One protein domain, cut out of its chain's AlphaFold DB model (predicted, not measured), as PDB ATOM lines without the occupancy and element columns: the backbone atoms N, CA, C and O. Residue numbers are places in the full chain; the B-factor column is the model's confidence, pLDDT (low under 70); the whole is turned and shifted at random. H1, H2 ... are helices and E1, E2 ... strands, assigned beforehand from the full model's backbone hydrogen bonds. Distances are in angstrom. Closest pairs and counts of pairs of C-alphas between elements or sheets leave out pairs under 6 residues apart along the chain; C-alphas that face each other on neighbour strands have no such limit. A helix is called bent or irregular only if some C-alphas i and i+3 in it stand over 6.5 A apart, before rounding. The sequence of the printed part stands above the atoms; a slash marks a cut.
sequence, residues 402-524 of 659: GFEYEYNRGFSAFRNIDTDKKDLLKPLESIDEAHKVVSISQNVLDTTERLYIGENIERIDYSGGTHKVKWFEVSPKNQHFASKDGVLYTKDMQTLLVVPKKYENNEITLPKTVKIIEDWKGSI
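This is residues 402 to 524 of the 659 residues of the protein "Surface protein" of Mycoplasma canis UFG4 (UniProt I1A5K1). This domain has little regular structure: the backbone winds in irregular stacked turns, its short strands set along the longest axis from E1, E2 and E3 at one end, through E4 and E5, to E6, E7 and E8, with E9 at the other end. Its 123 printed residues, 43 in named elements, hold nine strands, with helix H1 between E3 and E4: mostly strand. The sheets are E1 E2 E3, mixed; E4 E5, parallel; and E6 E7 E8, an antiparallel meander, each strand neighbouring the one before. It is compact, with a radius of gyration of the C-alphas of 13.8 A and spans of 39 by 30 by 22 A.

E1, residues 403 to 407, and E2, 411 to 416, form a hairpin; N 404 and O 415 are 2.9 A apart. E3, 437 to 440, is parallel to E2, with N 413 and O 439 2.9 A apart. H1, 442 to 445, is too short for an O i to N i+4 pair; its closest C-alpha to E2 is Val 444, 4.2 A from Arg 415. E4, 450 to 453, and E5, 471 to 474, are parallel; N 453 and O 473 are 2.8 A apart. E6, 481 to 484, and E7, 487 to 490, form a hairpin; N 489 and O 482 are 2.9 A apart. E7 and E8, 495 to 498, form another; N 488 and O 498 are 3.0 A apart. E9, 507 to 510, pairs with no named strand.

E1 begins at C-alpha 403 (41.457, -5.016, 109.747); E2 is 14.9 A long; E9 ends at C-alpha 510 (27.923, 21.808, 97.432).

The printed part has no cut. The links E2 to E3 and E4 to E5 are long. Residues 419 to 423 have pLDDT under 70.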
ATOM      1  N   GLY A 402      40.475  -6.373 113.641       86.88
ATOM      2  CA  GLY A 402      39.367  -6.404 112.672       86.88
ATOM      3  C   GLY A 402      39.701  -5.855 111.279       86.88
ATOM      4  O   GLY A 402      38.863  -5.927 110.382       86.88
ATOM      5  N   PHE A 403      40.932  -5.395 111.058       91.38
ATOM      6  CA  PHE A 403      41.457  -5.016 109.747       91.38
ATOM      7  C   PHE A 403      42.635  -5.902 109.342       91.38
ATOM      8  O   PHE A 403      43.360  -6.431 110.179       91.38
ATOM      9  N   GLU A 404      42.859  -6.026 108.039       93.44
ATOM     10  CA  GLU A 404      44.166  -6.380 107.490       93.44
ATOM     11  C   GLU A 404      44.907  -5.113 107.057       93.44
ATOM     12  O   GLU A 404      44.295  -4.203 106.495       93.44
ATOM     13  N   TYR A 405      46.221  -5.085 107.277       95.06
ATOM     14  CA  TYR A 405      47.125  -4.005 106.878       95.06
ATOM     15  C   TYR A 405      48.159  -4.508 105.868       95.06
ATOM     16  O   TYR A 405      48.656  -5.625 106.005       95.06
ATOM     17  N   GLU A 406      48.498  -3.676 104.884       95.19
ATOM     18  CA  GLU A 406      49.575  -3.900 103.908       95.19
ATOM     19  C   GLU A 406      50.676  -2.835 104.058       95.19
ATOM     20  O   GLU A 406      50.446  -1.767 104.635       95.19
ATOM     21  N   TYR A 407      51.855  -3.089 103.485       95.19
ATOM     22  CA  TYR A 407      52.840  -2.042 103.218       95.19
ATOM     23  C   TYR A 407      52.696  -1.571 101.774       95.19
ATOM     24  O   TYR A 407      52.974  -2.337 100.853       95.19
ATOM     25  N   ASN A 408      52.252  -0.329 101.581       92.69
ATOM     26  CA  ASN A 408      51.968   0.284 100.284       92.69
ATOM     27  C   ASN A 408      52.125   1.809 100.417       92.69
ATOM     28  O   ASN A 408      51.184   2.517 100.786       92.69
ATOM     29  N   ARG A 409      53.339   2.307 100.140       90.31
ATOM     30  CA  ARG A 409      53.812   3.677 100.409       90.31
ATOM     31  C   ARG A 409      53.560   4.060 101.875       90.31
ATOM     32  O   ARG A 409      52.752   4.946 102.148       90.31
ATOM     33  N   GLY A 410      54.231   3.346 102.782       93.06
ATOM     34  CA  GLY A 410      53.950   3.340 104.221       93.06
ATOM     35  C   GLY A 410      52.900   2.291 104.607       93.06
ATOM     36  O   GLY A 410      52.408   1.536 103.762       93.06
ATOM     37  N   PHE A 411      52.543   2.231 105.890       95.62
ATOM     38  CA  PHE A 411      51.488   1.334 106.369       95.62
ATOM     39  C   PHE A 411      50.108   1.770 105.855       95.62
ATOM     40  O   PHE A 411      49.725   2.942 105.942       95.62
ATOM     41  N   SER A 412      49.342   0.809 105.343       96.12
ATOM     42  CA  SER A 412      48.031   1.028 104.732       96.12
ATOM     43  C   SER A 412      46.991   0.076 105.311       96.12
ATOM     44  O   SER A 412      47.255  -1.116 105.478       96.12
ATOM     45  N   ALA A 413      45.788   0.576 105.589       96.19
ATOM     46  CA  ALA A 413      44.638  -0.276 105.865       96.19
ATOM     47  C   ALA A 413      44.204  -0.957 104.556       96.19
ATOM     48  O   ALA A 413      43.770  -0.288 103.619       96.19
ATOM     49  N   PHE A 414      44.328  -2.284 104.483       94.62
ATOM     50  CA  PHE A 414      44.072  -3.061 103.270       94.62
ATOM     51  C   PHE A 414      42.592  -3.426 103.123       94.62
ATOM     52  O   PHE A 414      41.966  -3.052 102.137       94.62
ATOM     53  N   ARG A 415      41.992  -4.121 104.097       92.31
ATOM     54  CA  ARG A 415      40.550  -4.441 104.091       92.31
ATOM     55  C   ARG A 415      39.987  -4.587 105.498       92.31
ATOM     56  O   ARG A 415      40.706  -4.989 106.410       92.31
ATOM     57  N   ASN A 416      38.689  -4.334 105.653       89.81
ATOM     58  CA  ASN A 416      37.956  -4.794 106.828       89.81
ATOM     59  C   ASN A 416      37.754  -6.320 106.733       89.81
ATOM     60  O   ASN A 416      37.324  -6.823 105.690       89.81
ATOM     61  N   ILE A 417      38.053  -7.042 107.816       89.31
ATOM     62  CA  ILE A 417      37.782  -8.484 107.966       89.31
ATOM     63  C   ILE A 417      36.661  -8.772 108.979       89.31
ATOM     64  O   ILE A 417      36.139  -9.883 109.003       89.31
ATOM     65  N   ASP A 418      36.237  -7.778 109.764       82.06
ATOM     66  CA  ASP A 418      35.071  -7.838 110.648       82.06
ATOM     67  C   ASP A 418      33.815  -7.364 109.893       82.06
ATOM     68  O   ASP A 418      33.345  -6.230 110.017       82.06
ATOM     69  N   THR A 419      33.299  -8.223 109.010       67.56
ATOM     70  CA  THR A 419      32.171  -7.882 108.123       67.56
ATOM     71  C   THR A 419      30.803  -7.888 108.806       67.56
ATOM     72  O   THR A 419      29.822  -7.460 108.196       67.56
ATOM     73  N   ASP A 420      30.723  -8.379 110.045       68.12
ATOM     74  CA  ASP A 420      29.471  -8.476 110.800       68.12
ATOM     75  C   ASP A 420      29.149  -7.174 111.554       68.12
ATOM     76  O   ASP A 420      27.974  -6.866 111.791       68.12
ATOM     77  N   LYS A 421      30.164  -6.354 111.862       64.12
ATOM     78  CA  LYS A 421      29.979  -5.003 112.410       64.12
ATOM     79  C   LYS A 421      29.580  -4.007 111.319       64.12
ATOM     80  O   LYS A 421      30.317  -3.747 110.373       64.12
ATOM     81  N   LYS A 422      28.410  -3.392 111.504       61.09
ATOM     82  CA  LYS A 422      27.872  -2.307 110.653       61.09
ATOM     83  C   LYS A 422      28.128  -0.904 111.215       61.09
ATOM     84  O   LYS A 422      27.615   0.077 110.676       61.09
ATOM     85  N   ASP A 423      28.862  -0.824 112.319       67.06
ATOM     86  CA  ASP A 423      29.179   0.423 113.007       67.06
ATOM     87  C   ASP A 423      30.236   1.240 112.245       67.06
ATOM     88  O   ASP A 423      30.741   0.827 111.200       67.06
ATOM     89  N   LEU A 424      30.566   2.428 112.758       74.12
ATOM     90  CA  LEU A 424      31.669   3.230 112.232       74.12
ATOM     91  C   LEU A 424      32.990   2.486 112.466       74.12
ATOM     92  O   LEU A 424      33.475   2.422 113.597       74.12
ATOM     93  N   LEU A 425      33.573   1.939 111.401       76.19
ATOM     94  CA  LEU A 425      34.839   1.223 111.488       76.19
ATOM     95  C   LEU A 425      36.007   2.199 111.354       76.19
ATOM     96  O   LEU A 425      36.054   3.036 110.446       76.19
ATOM     97  N   LYS A 426      36.954   2.066 112.282       89.75
ATOM     98  CA  LYS A 426      38.143   2.901 112.400       89.75
ATOM     99  C   LYS A 426      39.397   2.033 112.249       89.75
ATOM    100  O   LYS A 426      39.662   1.236 113.146       89.75
ATOM    101  N   PRO A 427      40.166   2.190 111.156       92.50
ATOM    102  CA  PRO A 427      41.533   1.693 111.096       92.50
ATOM    103  C   PRO A 427      42.387   2.293 112.222       92.50
ATOM    104  O   PRO A 427      42.103   3.391 112.714       92.50
ATOM    105  N   LEU A 428      43.448   1.588 112.604       94.44
ATOM    106  CA  LEU A 428      44.452   2.087 113.540       94.44
ATOM    107  C   LEU A 428      45.071   3.395 113.025       94.44
ATOM    108  O   LEU A 428      45.263   3.565 111.825       94.44
ATOM    109  N   GLU A 429      45.411   4.309 113.937       95.81
ATOM    110  CA  GLU A 429      46.160   5.536 113.603       95.81
ATOM    111  C   GLU A 429      47.654   5.239 113.373       95.81
ATOM    112  O   GLU A 429      48.313   5.905 112.573       95.81
ATOM    113  N   SER A 430      48.168   4.225 114.076       95.19
ATOM    114  CA  SER A 430      49.534   3.705 114.013       95.19
ATOM    115  C   SER A 430      49.548   2.226 114.408       95.19
ATOM    116  O   SER A 430      48.685   1.784 115.166       95.19
ATOM    117  N   ILE A 431      50.540   1.477 113.931       92.12
ATOM    118  CA  ILE A 431      50.825   0.104 114.375       92.12
ATOM    119  C   ILE A 431      51.596   0.102 115.704       92.12
ATOM    120  O   ILE A 431      51.375  -0.769 116.543       92.12
ATOM    121  N   ASP A 432      52.452   1.104 115.915       91.19
ATOM    122  CA  ASP A 432      53.195   1.359 117.154       91.19
ATOM    123  C   ASP A 432      53.537   2.862 117.287       91.19
ATOM    124  O   ASP A 432      52.985   3.698 116.570       91.19
ATOM    125  N   GLU A 433      54.417   3.241 118.218       90.19
ATOM    126  CA  GLU A 433      54.795   4.645 118.457       90.19
ATOM    127  C   GLU A 433      55.529   5.317 117.276       90.19
ATOM    128  O   GLU A 433      55.451   6.538 117.128       90.19
ATOM    129  N   ALA A 434      56.227   4.546 116.436       91.62
ATOM    130  CA  ALA A 434      57.001   5.034 115.294       91.62
ATOM    131  C   ALA A 434      56.259   4.871 113.956       91.62
ATOM    132  O   ALA A 434      56.383   5.725 113.075       91.62
ATOM    133  N   HIS A 435      55.475   3.802 113.795       93.44
ATOM    134  CA  HIS A 435      54.911   3.397 112.506       93.44
ATOM    135  C   HIS A 435      53.436   3.778 112.352       93.44
ATOM    136  O   HIS A 435      52.525   3.061 112.770       93.44
ATOM    137  N   LYS A 436      53.196   4.931 111.724       96.31
ATOM    138  CA  LYS A 436      51.860   5.482 111.454       96.31
ATOM    139  C   LYS A 436      51.158   4.760 110.307       96.31
ATOM    140  O   LYS A 436      51.784   4.461 109.296       96.31
ATOM    141  N   VAL A 437      49.840   4.580 110.407       97.00
ATOM    142  CA  VAL A 437      49.013   4.182 109.258       97.00
ATOM    143  C   VAL A 437      48.705   5.442 108.455       97.00
ATOM    144  O   VAL A 437      48.061   6.361 108.958       97.00
ATOM    145  N   VAL A 438      49.185   5.492 107.213       96.88
ATOM    146  CA  VAL A 438      49.160   6.700 106.366       96.88
ATOM    147  C   VAL A 438      48.212   6.596 105.177       96.88
ATOM    148  O   VAL A 438      47.988   7.579 104.470       96.88
ATOM    149  N   SER A 439      47.628   5.423 104.922       96.81
ATOM    150  CA  SER A 439      46.729   5.257 103.778       96.81
ATOM    151  C   SER A 439      45.633   4.210 103.955       96.81
ATOM    152  O   SER A 439      45.656   3.394 104.879       96.81
ATOM    153  N   ILE A 440      44.633   4.287 103.074       96.44
ATOM    154  CA  ILE A 440      43.496   3.369 103.002       96.44
ATOM    155  C   ILE A 440      43.380   2.840 101.571       96.44
ATOM    156  O   ILE A 440      43.142   3.605 100.634       96.44
ATOM    157  N   SER A 441      43.513   1.525 101.424       95.25
ATOM    158  CA  SER A 441      43.380   0.805 100.159       95.25
ATOM    159  C   SER A 441      41.921   0.738  99.689       95.25
ATOM    160  O   SER A 441      40.979   0.770 100.489       95.25
ATOM    161  N   GLN A 442      41.719   0.565  98.381       93.88
ATOM    162  CA  GLN A 442      40.388   0.442  97.778       93.88
ATOM    163  C   GLN A 442      39.565  -0.704  98.393       93.88
ATOM    164  O   GLN A 442      38.352  -0.579  98.570       93.88
ATOM    165  N   ASN A 443      40.231  -1.788  98.796       94.19
ATOM    166  CA  ASN A 443      39.591  -2.974  99.364       94.19
ATOM    167  C   ASN A 443      38.907  -2.704 100.730       94.19
ATOM    168  O   ASN A 443      38.008  -3.453 101.131       94.19
ATOM    169  N   VAL A 444      39.239  -1.607 101.429       94.38
ATOM    170  CA  VAL A 444      38.463  -1.118 102.588       94.38
ATOM    171  C   VAL A 444      37.102  -0.572 102.139       94.38
ATOM    172  O   VAL A 444      36.084  -0.839 102.782       94.38
ATOM    173  N   LEU A 445      37.048   0.132 101.003       94.31
ATOM    174  CA  LEU A 445      35.822   0.712 100.434       94.31
ATOM    175  C   LEU A 445      34.852  -0.378  99.934       94.31
ATOM    176  O   LEU A 445      33.632  -0.214  99.992       94.31
ATOM    177  N   ASP A 446      35.385  -1.523  99.497       92.06
ATOM    178  CA  ASP A 446      34.625  -2.735  99.152       92.06
ATOM    179  C   ASP A 446      34.006  -3.452 100.359       92.06
ATOM    180  O   ASP A 446      33.098  -4.277 100.205       92.06
ATOM    181  N   THR A 447      34.493  -3.185 101.570       89.50
ATOM    182  CA  THR A 447      34.162  -3.946 102.786       89.50
ATOM    183  C   THR A 447      33.500  -3.111 103.884       89.50
ATOM    184  O   THR A 447      32.973  -3.687 104.833       89.50
ATOM    185  N   THR A 448      33.434  -1.785 103.727       89.31
ATOM    186  CA  THR A 448      32.982  -0.841 104.764       89.31
ATOM    187  C   THR A 448      31.813   0.025 104.290       89.31
ATOM    188  O   THR A 448      31.851   0.575 103.192       89.31
ATOM    189  N   GLU A 449      30.773   0.186 105.117       92.25
ATOM    190  CA  GLU A 449      29.660   1.110 104.821       92.25
ATOM    191  C   GLU A 449      29.883   2.522 105.388       92.25
ATOM    192  O   GLU A 449      29.550   3.505 104.726       92.25
ATOM    193  N   ARG A 450      30.463   2.645 106.589       92.88
ATOM    194  CA  ARG A 450      30.832   3.928 107.208       92.88
ATOM    195  C   ARG A 450      32.298   3.896 107.613       92.88
ATOM    196  O   ARG A 450      32.676   3.091 108.462       92.88
ATOM    197  N   LEU A 451      33.108   4.738 106.978       93.50
ATOM    198  CA  LEU A 451      34.563   4.704 107.098       93.50
ATOM    199  C   LEU A 451      35.082   5.936 107.838       93.50
ATOM    200  O   LEU A 451      34.839   7.063 107.408       93.50
ATOM    201  N   TYR A 452      35.837   5.709 108.913       95.69
ATOM    202  CA  TYR A 452      36.585   6.758 109.596       95.69
ATOM    203  C   TYR A 452      37.980   6.954 108.984       95.69
ATOM    204  O   TYR A 452      38.721   5.994 108.773       95.69
ATOM    205  N   ILE A 453      38.354   8.212 108.756       97.56
ATOM    206  CA  ILE A 453      39.649   8.649 108.234       97.56
ATOM    207  C   ILE A 453      40.469   9.248 109.387       97.56
ATOM    208  O   ILE A 453      40.119  10.300 109.934       97.56
ATOM    209  N   GLY A 454      41.548   8.552 109.755       97.25
ATOM    210  CA  GLY A 454      42.455   8.892 110.860       97.25
ATOM    211  C   GLY A 454      43.203  10.217 110.709       97.25
ATOM    212  O   GLY A 454      43.192  10.835 109.647       97.25
ATOM    213  N   GLU A 455      43.869  10.674 111.771       97.56
ATOM    214  CA  GLU A 455      44.666  11.911 111.751       97.56
ATOM    215  C   GLU A 455      45.917  11.799 110.865       97.56
ATOM    216  O   GLU A 455      46.308  12.794 110.256       97.56
ATOM    217  N   ASN A 456      46.482  10.594 110.733       97.38
ATOM    218  CA  ASN A 456      47.677  10.319 109.929       97.38
ATOM    219  C   ASN A 456      47.384   9.937 108.463       97.38
ATOM    220  O   ASN A 456      48.326   9.732 107.707       97.38
ATOM    221  N   ILE A 457      46.118   9.818 108.037       97.56
ATOM    222  CA  ILE A 457      45.791   9.356 106.675       97.56
ATOM    223  C   ILE A 457      46.064  10.453 105.635       97.56
ATOM    224  O   ILE A 457      45.382  11.477 105.600       97.56
ATOM    225  N   GLU A 458      47.013  10.193 104.741       96.38
ATOM    226  CA  GLU A 458      47.451  11.087 103.661       96.38
ATOM    227  C   GLU A 458      46.883  10.670 102.292       96.38
ATOM    228  O   GLU A 458      46.792  11.487 101.375       96.38
ATOM    229  N   ARG A 459      46.471   9.400 102.139       95.38
ATOM    230  CA  ARG A 459      45.973   8.836 100.871       95.38
ATOM    231  C   ARG A 459      44.803   7.868 101.061       95.38
ATOM    232  O   ARG A 459      44.817   7.036 101.963       95.38
ATOM    233  N   ILE A 460      43.821   7.934 100.163       95.94
ATOM    234  CA  ILE A 460      42.695   6.994 100.086       95.94
ATOM    235  C   ILE A 460      42.546   6.571  98.622       95.94
ATOM    236  O   ILE A 460      42.369   7.422  97.752       95.94
ATOM    237  N   ASP A 461      42.592   5.274  98.334       93.75
ATOM    238  CA  ASP A 461      42.601   4.760  96.960       93.75
ATOM    239  C   ASP A 461      41.160   4.562  96.423       93.75
ATOM    240  O   ASP A 461      40.701   3.451  96.170       93.75
ATOM    241  N   TYR A 462      40.411   5.659  96.242       92.88
ATOM    242  CA  TYR A 462      39.017   5.656  95.737       92.88
ATOM    243  C   TYR A 462      38.887   5.745  94.202       92.88
ATOM    244  O   TYR A 462      37.789   5.951  93.677       92.88
ATOM    245  N   SER A 463      39.986   5.603  93.455       88.06
ATOM    246  CA  SER A 463      40.045   5.866  92.006       88.06
ATOM    247  C   SER A 463      39.109   4.982  91.171       88.06
ATOM    248  O   SER A 463      38.492   5.477  90.227       88.06
ATOM    249  N   GLY A 464      38.951   3.706  91.545       88.31
ATOM    250  CA  GLY A 464      37.985   2.773  90.952       88.31
ATOM    251  C   GLY A 464      36.593   2.798  91.603       88.31
ATOM    252  O   GLY A 464      35.802   1.882  91.381       88.31
ATOM    253  N   GLY A 465      36.292   3.818  92.413       90.94
ATOM    254  CA  GLY A 465      35.007   4.021  93.080       90.94
ATOM    255  C   GLY A 465      35.006   3.689  94.576       90.94
ATOM    256  O   GLY A 465      35.913   3.059  95.111       90.94
ATOM    257  N   THR A 466      33.936   4.128  95.246       94.62
ATOM    258  CA  THR A 466      33.714   4.015  96.702       94.62
ATOM    259  C   THR A 466      32.829   2.830  97.114       94.62
ATOM    260  O   THR A 466      32.526   2.666  98.291       94.62
ATOM    261  N   HIS A 467      32.427   1.993  96.153       93.44
ATOM    262  CA  HIS A 467      31.819   0.665  96.338       93.44
ATOM    263  C   HIS A 467      30.671   0.561  97.352       93.44
ATOM    264  O   HIS A 467      29.523   0.804  96.967       93.44
ATOM    265  N   LYS A 468      30.938   0.145  98.601       93.44
ATOM    266  CA  LYS A 468      29.922  -0.002  99.661       93.44
ATOM    267  C   LYS A 468      29.774   1.230 100.548       93.44
ATOM    268  O   LYS A 468      28.763   1.324 101.246       93.44
ATOM    269  N   VAL A 469      30.731   2.158 100.515       94.75
ATOM    270  CA  VAL A 469      30.736   3.330 101.394       94.75
ATOM    271  C   VAL A 469      29.487   4.179 101.150       94.75
ATOM    272  O   VAL A 469      29.086   4.451 100.011       94.75
ATOM    273  N   LYS A 470      28.883   4.591 102.263       96.06
ATOM    274  CA  LYS A 470      27.720   5.476 102.383       96.06
ATOM    275  C   LYS A 470      28.072   6.784 103.087       96.06
ATOM    276  O   LYS A 470      27.414   7.785 102.836       96.06
ATOM    277  N   TRP A 471      29.097   6.761 103.944       96.62
ATOM    278  CA  TRP A 471      29.528   7.884 104.776       96.62
ATOM    279  C   TRP A 471      31.044   7.861 104.998       96.62
ATOM    280  O   TRP A 471      31.593   6.822 105.381       96.62
ATOM    281  N   PHE A 472      31.695   9.009 104.815       97.25
ATOM    282  CA  PHE A 472      33.040   9.275 105.325       97.25
ATOM    283  C   PHE A 472      32.960  10.116 106.599       97.25
ATOM    284  O   PHE A 472      32.292  11.143 106.618       97.25
ATOM    285  N   GLU A 473      33.676   9.712 107.641       97.38
ATOM    286  CA  GLU A 473      33.908  10.517 108.841       97.38
ATOM    287  C   GLU A 473      35.398  10.865 108.892       97.38
ATOM    288  O   GLU A 473      36.224   9.976 108.713       97.38
ATOM    289  N   VAL A 474      35.780  12.127 109.101       98.19
ATOM    290  CA  VAL A 474      37.193  12.545 109.007       98.19
ATOM    291  C   VAL A 474      37.647  13.206 110.298       98.19
ATOM    292  O   VAL A 474      37.026  14.154 110.773       98.19
ATOM    293  N   SER A 475      38.775  12.740 110.846       98.00
ATOM    294  CA  SER A 475      39.399  13.344 112.023       98.00
ATOM    295  C   SER A 475      39.607  14.858 111.834       98.00
ATOM    296  O   SER A 475      40.270  15.266 110.875       98.00
ATOM    297  N   PRO A 476      39.152  15.722 112.767       97.12
ATOM    298  CA  PRO A 476      39.402  17.164 112.699       97.12
ATOM    299  C   PRO A 476      40.891  17.534 112.622       97.12
ATOM    300  O   PRO A 476      41.231  18.607 112.120       97.12
ATOM    301  N   LYS A 477      41.779  16.637 113.073       97.81
ATOM    302  CA  LYS A 477      43.237  16.785 113.015       97.81
ATOM    303  C   LYS A 477      43.886  16.276 111.723       97.81
ATOM    304  O   LYS A 477      45.067  16.545 111.531       97.81
ATOM    305  N   ASN A 478      43.170  15.555 110.854       98.44
ATOM    306  CA  ASN A 478      43.716  15.134 109.560       98.44
ATOM    307  C   ASN A 478      44.156  16.373 108.755       98.44
ATOM    308  O   ASN A 478      43.452  17.383 108.776       98.44
ATOM    309  N   GLN A 479      45.313  16.323 108.091       97.50
ATOM    310  CA  GLN A 479      45.900  17.477 107.389       97.50
ATOM    311  C   GLN A 479      45.542  17.555 105.892       97.50
ATOM    312  O   GLN A 479      45.713  18.607 105.282       97.50
ATOM    313  N   HIS A 480      45.016  16.478 105.304       96.94
ATOM    314  CA  HIS A 480      44.802  16.326 103.857       96.94
ATOM    315  C   HIS A 480      43.321  16.354 103.465       96.94
ATOM    316  O   HIS A 480      42.955  16.917 102.432       96.94
ATOM    317  N   PHE A 481      42.463  15.805 104.324       98.44
ATOM    318  CA  PHE A 481      41.048  15.576 104.071       98.44
ATOM    319  C   PHE A 481      40.152  16.315 105.065       98.44
ATOM    320  O   PHE A 481      40.515  16.590 106.212       98.44
ATOM    321  N   ALA A 482      38.930  16.577 104.624       98.44
ATOM    322  CA  ALA A 482      37.806  16.958 105.464       98.44
ATOM    323  C   ALA A 482      36.554  16.199 105.008       98.44
ATOM    324  O   ALA A 482      36.479  15.717 103.874       98.44
ATOM    325  N   SER A 483      35.553  16.111 105.883       98.12
ATOM    326  CA  SER A 483      34.211  15.707 105.482       98.12
ATOM    327  C   SER A 483      33.175  16.709 105.959       98.12
ATOM    328  O   SER A 483      33.320  17.337 107.007       98.12
ATOM    329  N   LYS A 484      32.125  16.845 105.155       97.50
ATOM    330  CA  LYS A 484      30.880  17.519 105.497       97.50
ATOM    331  C   LYS A 484      29.746  16.644 104.988       97.50
ATOM    332  O   LYS A 484      29.775  16.224 103.830       97.50
ATOM    333  N   ASP A 485      28.794  16.352 105.867       96.31
ATOM    334  CA  ASP A 485      27.618  15.525 105.590       96.31
ATOM    335  C   ASP A 485      27.963  14.162 104.946       96.31
ATOM    336  O   ASP A 485      27.259  13.696 104.062       96.31
ATOM    337  N   GLY A 486      29.080  13.532 105.335       96.75
ATOM    338  CA  GLY A 486      29.504  12.220 104.823       96.75
ATOM    339  C   GLY A 486      30.201  12.226 103.455       96.75
ATOM    340  O   GLY A 486      30.582  11.159 102.967       96.75
ATOM    341  N   VAL A 487      30.380  13.396 102.830       98.31
ATOM    342  CA  VAL A 487      31.091  13.595 101.551       98.31
ATOM    343  C   VAL A 487      32.567  13.915 101.805       98.31
ATOM    344  O   VAL A 487      32.874  14.603 102.778       98.31
ATOM    345  N   LEU A 488      33.484  13.437 100.953       98.38
ATOM    346  CA  LEU A 488      34.929  13.650 101.105       98.38
ATOM    347  C   LEU A 488      35.424  14.870 100.307       98.38
ATOM    348  O   LEU A 488      35.154  15.001  99.109       98.38
ATOM    349  N   TYR A 489      36.210  15.721 100.966       98.31
ATOM    350  CA  TYR A 489      36.815  16.936 100.416       98.31
ATOM    351  C   TYR A 489      38.307  17.020 100.769       98.31
ATOM    352  O   TYR A 489      38.781  16.340 101.685       98.31
ATOM    353  N   THR A 490      39.039  17.911 100.099       97.62
ATOM    354  CA  THR A 490      40.336  18.396 100.602       97.62
ATOM    355  C   THR A 490      40.168  19.117 101.940       97.62
ATOM    356  O   THR A 490      39.096  19.643 102.246       97.62
ATOM    357  N   LYS A 491      41.232  19.174 102.751       97.50
ATOM    358  CA  LYS A 491      41.206  19.779 104.096       97.50
ATOM    359  C   LYS A 491      40.675  21.216 104.129       97.50
ATOM    360  O   LYS A 491      40.004  21.610 105.080       97.50
ATOM    361  N   ASP A 492      40.987  21.985 103.095       96.94
ATOM    362  CA  ASP A 492      40.581  23.379 102.912       96.94
ATOM    363  C   ASP A 492      39.158  23.552 102.347       96.94
ATOM    364  O   ASP A 492      38.707  24.681 102.152       96.94
ATOM    365  N   MET A 493      38.450  22.448 102.074       96.88
ATOM    366  CA  MET A 493      37.121  22.411 101.459       96.88
ATOM    367  C   MET A 493      37.043  23.117 100.086       96.88
ATOM    368  O   MET A 493      35.951  23.519  99.670       96.88
ATOM    369  N   GLN A 494      38.170  23.279  99.375       96.12
ATOM    370  CA  GLN A 494      38.205  23.876  98.030       96.12
ATOM    371  C   GLN A 494      37.945  22.861  96.908       96.12
ATOM    372  O   GLN A 494      37.478  23.258  95.838       96.12
ATOM    373  N   THR A 495      38.174  21.567  97.154       96.25
ATOM    374  CA  THR A 495      37.933  20.497  96.180       96.25
ATOM    375  C   THR A 495      36.987  19.443  96.748       96.25
ATOM    376  O   THR A 495      37.240  18.884  97.816       96.25
ATOM    377  N   LEU A 496      35.911  19.132  96.017       97.50
ATOM    378  CA  LEU A 496      35.132  17.912  96.236       97.50
ATOM    379  C   LEU A 496      35.889  16.747  95.597       97.50
ATOM    380  O   LEU A 496      36.092  16.733  94.381       97.50
ATOM    381  N   LEU A 497      36.289  15.781  96.424       96.19
ATOM    382  CA  LEU A 497      37.031  14.598  95.991       96.19
ATOM    383  C   LEU A 497      36.060  13.504  95.542       96.19
ATOM    384  O   LEU A 497      36.055  13.112  94.375       96.19
ATOM    385  N   VAL A 498      35.168  13.056  96.436       97.19
ATOM    386  CA  VAL A 498      34.170  12.032  96.099       97.19
ATOM    387  C   VAL A 498      32.950  12.034  97.031       97.19
ATOM    388  O   VAL A 498      33.061  12.089  98.257       97.19
ATOM    389  N   VAL A 499      31.763  11.914  96.433       97.88
ATOM    390  CA  VAL A 499      30.515  11.539  97.109       97.88
ATOM    391  C   VAL A 499      30.398  10.007  97.107       97.88
ATOM    392  O   VAL A 499      30.605   9.387  96.060       97.88
ATOM    393  N   PRO A 500      30.060   9.352  98.234       97.56
ATOM    394  CA  PRO A 500      29.937   7.896  98.272       97.56
ATOM    395  C   PRO A 500      28.926   7.343  97.246       97.56
ATOM    396  O   PRO A 500      27.816   7.852  97.102       97.56
ATOM    397  N   LYS A 501      29.249   6.250  96.542       95.88
ATOM    398  CA  LYS A 501      28.354   5.664  95.520       95.88
ATOM    399  C   LYS A 501      27.004   5.241  96.114       95.88
ATOM    400  O   LYS A 501      25.959   5.364  95.466       95.88
ATOM    401  N   LYS A 502      27.040   4.750  97.358       96.56
ATOM    402  CA  LYS A 502      25.887   4.321  98.165       96.56
ATOM    403  C   LYS A 502      25.482   5.359  99.214       96.56
ATOM    404  O   LYS A 502      24.883   4.977 100.216       96.56
ATOM    405  N   TYR A 503      25.812   6.633  98.986       97.50
ATOM    406  CA  TYR A 503      25.491   7.747  99.876       97.50
ATOM    407  C   TYR A 503      24.057   7.656 100.415       97.50
ATOM    408  O   TYR A 503      23.113   7.384  99.667       97.50
ATOM    409  N   GLU A 504      23.927   7.799 101.735       93.94
ATOM    410  CA  GLU A 504      22.681   7.495 102.445       93.94
ATOM    411  C   GLU A 504      21.589   8.551 102.238       93.94
ATOM    412  O   GLU A 504      20.405   8.212 102.257       93.94
ATOM    413  N   ASN A 505      21.977   9.796 101.948       96.19
ATOM    414  CA  ASN A 505      21.045  10.864 101.599       96.19
ATOM    415  C   ASN A 505      20.758  10.884 100.088       96.19
ATOM    416  O   ASN A 505      21.591  10.535  99.250       96.19
ATOM    417  N   ASN A 506      19.567  11.352  99.721       96.81
ATOM    418  CA  ASN A 506      19.161  11.569  98.331       96.81
ATOM    419  C   ASN A 506      19.533  12.966  97.800       96.81
ATOM    420  O   ASN A 506      19.397  13.212  96.602       96.81
ATOM    421  N   GLU A 507      20.017  13.872  98.648       97.94
ATOM    422  CA  GLU A 507      20.452  15.215  98.253       97.94
ATOM    423  C   GLU A 507      21.841  15.540  98.811       97.94
ATOM    424  O   GLU A 507      22.203  15.098  99.903       97.94
ATOM    425  N   ILE A 508      22.612  16.332  98.063       97.88
ATOM    426  CA  ILE A 508      23.861  16.957  98.526       97.88
ATOM    427  C   ILE A 508      23.770  18.472  98.376       97.88
ATOM    428  O   ILE A 508      23.081  18.965  97.483       97.88
ATOM    429  N   THR A 509      24.516  19.205  99.198       97.94
ATOM    430  CA  THR A 509      24.668  20.659  99.082       97.94
ATOM    431  C   THR A 509      26.147  20.992  98.931       97.94
ATOM    432  O   THR A 509      26.919  20.833  99.874       97.94
ATOM    433  N   LEU A 510      26.544  21.441  97.740       98.00
ATOM    434  CA  LEU A 510      27.923  21.808  97.432       98.00
ATOM    435  C   LEU A 510      28.310  23.092  98.193       98.00
ATOM    436  O   LEU A 510      27.654  24.121  97.987       98.00
ATOM    437  N   PRO A 511      29.348  23.073  99.050       98.00
ATOM    438  CA  PRO A 511      29.730  24.242  99.836       98.00
ATOM    439  C   PRO A 511      30.192  25.432  98.989       98.00
ATOM    440  O   PRO A 511      30.774  25.254  97.916       98.00
ATOM    441  N   LYS A 512      30.019  26.663  99.491       96.88
ATOM    442  CA  LYS A 512      30.450  27.878  98.766       96.88
ATOM    443  C   LYS A 512      31.969  28.021  98.616       96.88
ATOM    444  O   LYS A 512      32.432  28.806  97.794       96.88
ATOM    445  N   THR A 513      32.735  27.240  99.378       96.44
ATOM    446  CA  THR A 513      34.199  27.137  99.285       96.44
ATOM    447  C   THR A 513      34.680  26.295  98.105       96.44
ATOM    448  O   THR A 513      35.822  26.473  97.686       96.44
ATOM    449  N   VAL A 514      33.848  25.390  97.567       96.94
ATOM    450  CA  VAL A 514      34.286  24.437  96.538       96.94
ATOM    451  C   VAL A 514      34.447  25.126  95.188       96.94
ATOM    452  O   VAL A 514      33.485  25.649  94.620       96.94
ATOM    453  N   LYS A 515      35.674  25.053  94.670       94.81
ATOM    454  CA  LYS A 515      36.120  25.556  93.367       94.81
ATOM    455  C   LYS A 515      36.253  24.430  92.347       94.81
ATOM    456  O   LYS A 515      35.868  24.581  91.191       94.81
ATOM    457  N   ILE A 516      36.760  23.280  92.788       94.88
ATOM    458  CA  ILE A 516      37.089  22.137  91.932       94.88
ATOM    459  C   ILE A 516      36.238  20.930  92.338       94.88
ATOM    460  O   ILE A 516      36.008  20.668  93.517       94.88
ATOM    461  N   ILE A 517      35.784  20.174  91.346       95.38
ATOM    462  CA  ILE A 517      35.298  18.804  91.512       95.38
ATOM    463  C   ILE A 517      36.325  17.936  90.785       95.38
ATOM    464  O   ILE A 517      36.605  18.201  89.615       95.38
ATOM    465  N   GLU A 518      36.939  16.983  91.490       91.19
ATOM    466  CA  GLU A 518      38.137  16.274  91.011       91.19
ATOM    467  C   GLU A 518      37.913  15.540  89.676       91.19
ATOM    468  O   GLU A 518      38.770  15.585  88.801       91.19
ATOM    469  N   ASP A 519      36.754  14.902  89.521       89.19
ATOM    470  CA  ASP A 519      36.294  14.211  88.313       89.19
ATOM    471  C   ASP A 519      34.780  14.441  88.213       89.19
ATOM    472  O   ASP A 519      34.019  13.978  89.067       89.19
ATOM    473  N   TRP A 520      34.304  15.186  87.211       84.00
ATOM    474  CA  TRP A 520      32.899  15.614  87.155       84.00
ATOM    475  C   TRP A 520      31.927  14.434  87.063       84.00
ATOM    476  O   TRP A 520      30.803  14.517  87.565       84.00
ATOM    477  N   LYS A 521      32.359  13.321  86.459       80.50
ATOM    478  CA  LYS A 521      31.541  12.115  86.280       80.50
ATOM    479  C   LYS A 521      31.719  11.128  87.430       80.50
ATOM    480  O   LYS A 521      30.736  10.568  87.908       80.50
ATOM    481  N   GLY A 522      32.954  10.911  87.873       86.62
ATOM    482  CA  GLY A 522      33.314   9.943  88.905       86.62
ATOM    483  C   GLY A 522      33.036  10.421  90.330       86.62
ATOM    484  O   GLY A 522      32.530   9.644  91.140       86.62
ATOM    485  N   SER A 523      33.301  11.694  90.645       93.44
ATOM    486  CA  SER A 523      33.158  12.228  92.007       93.44
ATOM    487  C   SER A 523      31.703  12.322  92.478       93.44
ATOM    488  O   SER A 523      31.469  12.402  93.680       93.44
ATOM    489  N   ILE A 524      30.717  12.305  91.567       94.12
ATOM    490  CA  ILE A 524      29.277  12.409  91.881       94.12
ATOM    491  C   ILE A 524      28.473  11.257  91.222       94.12
ATOM    492  O   ILE A 524      27.321  11.420  90.823       94.12
TER     493      ILE A 524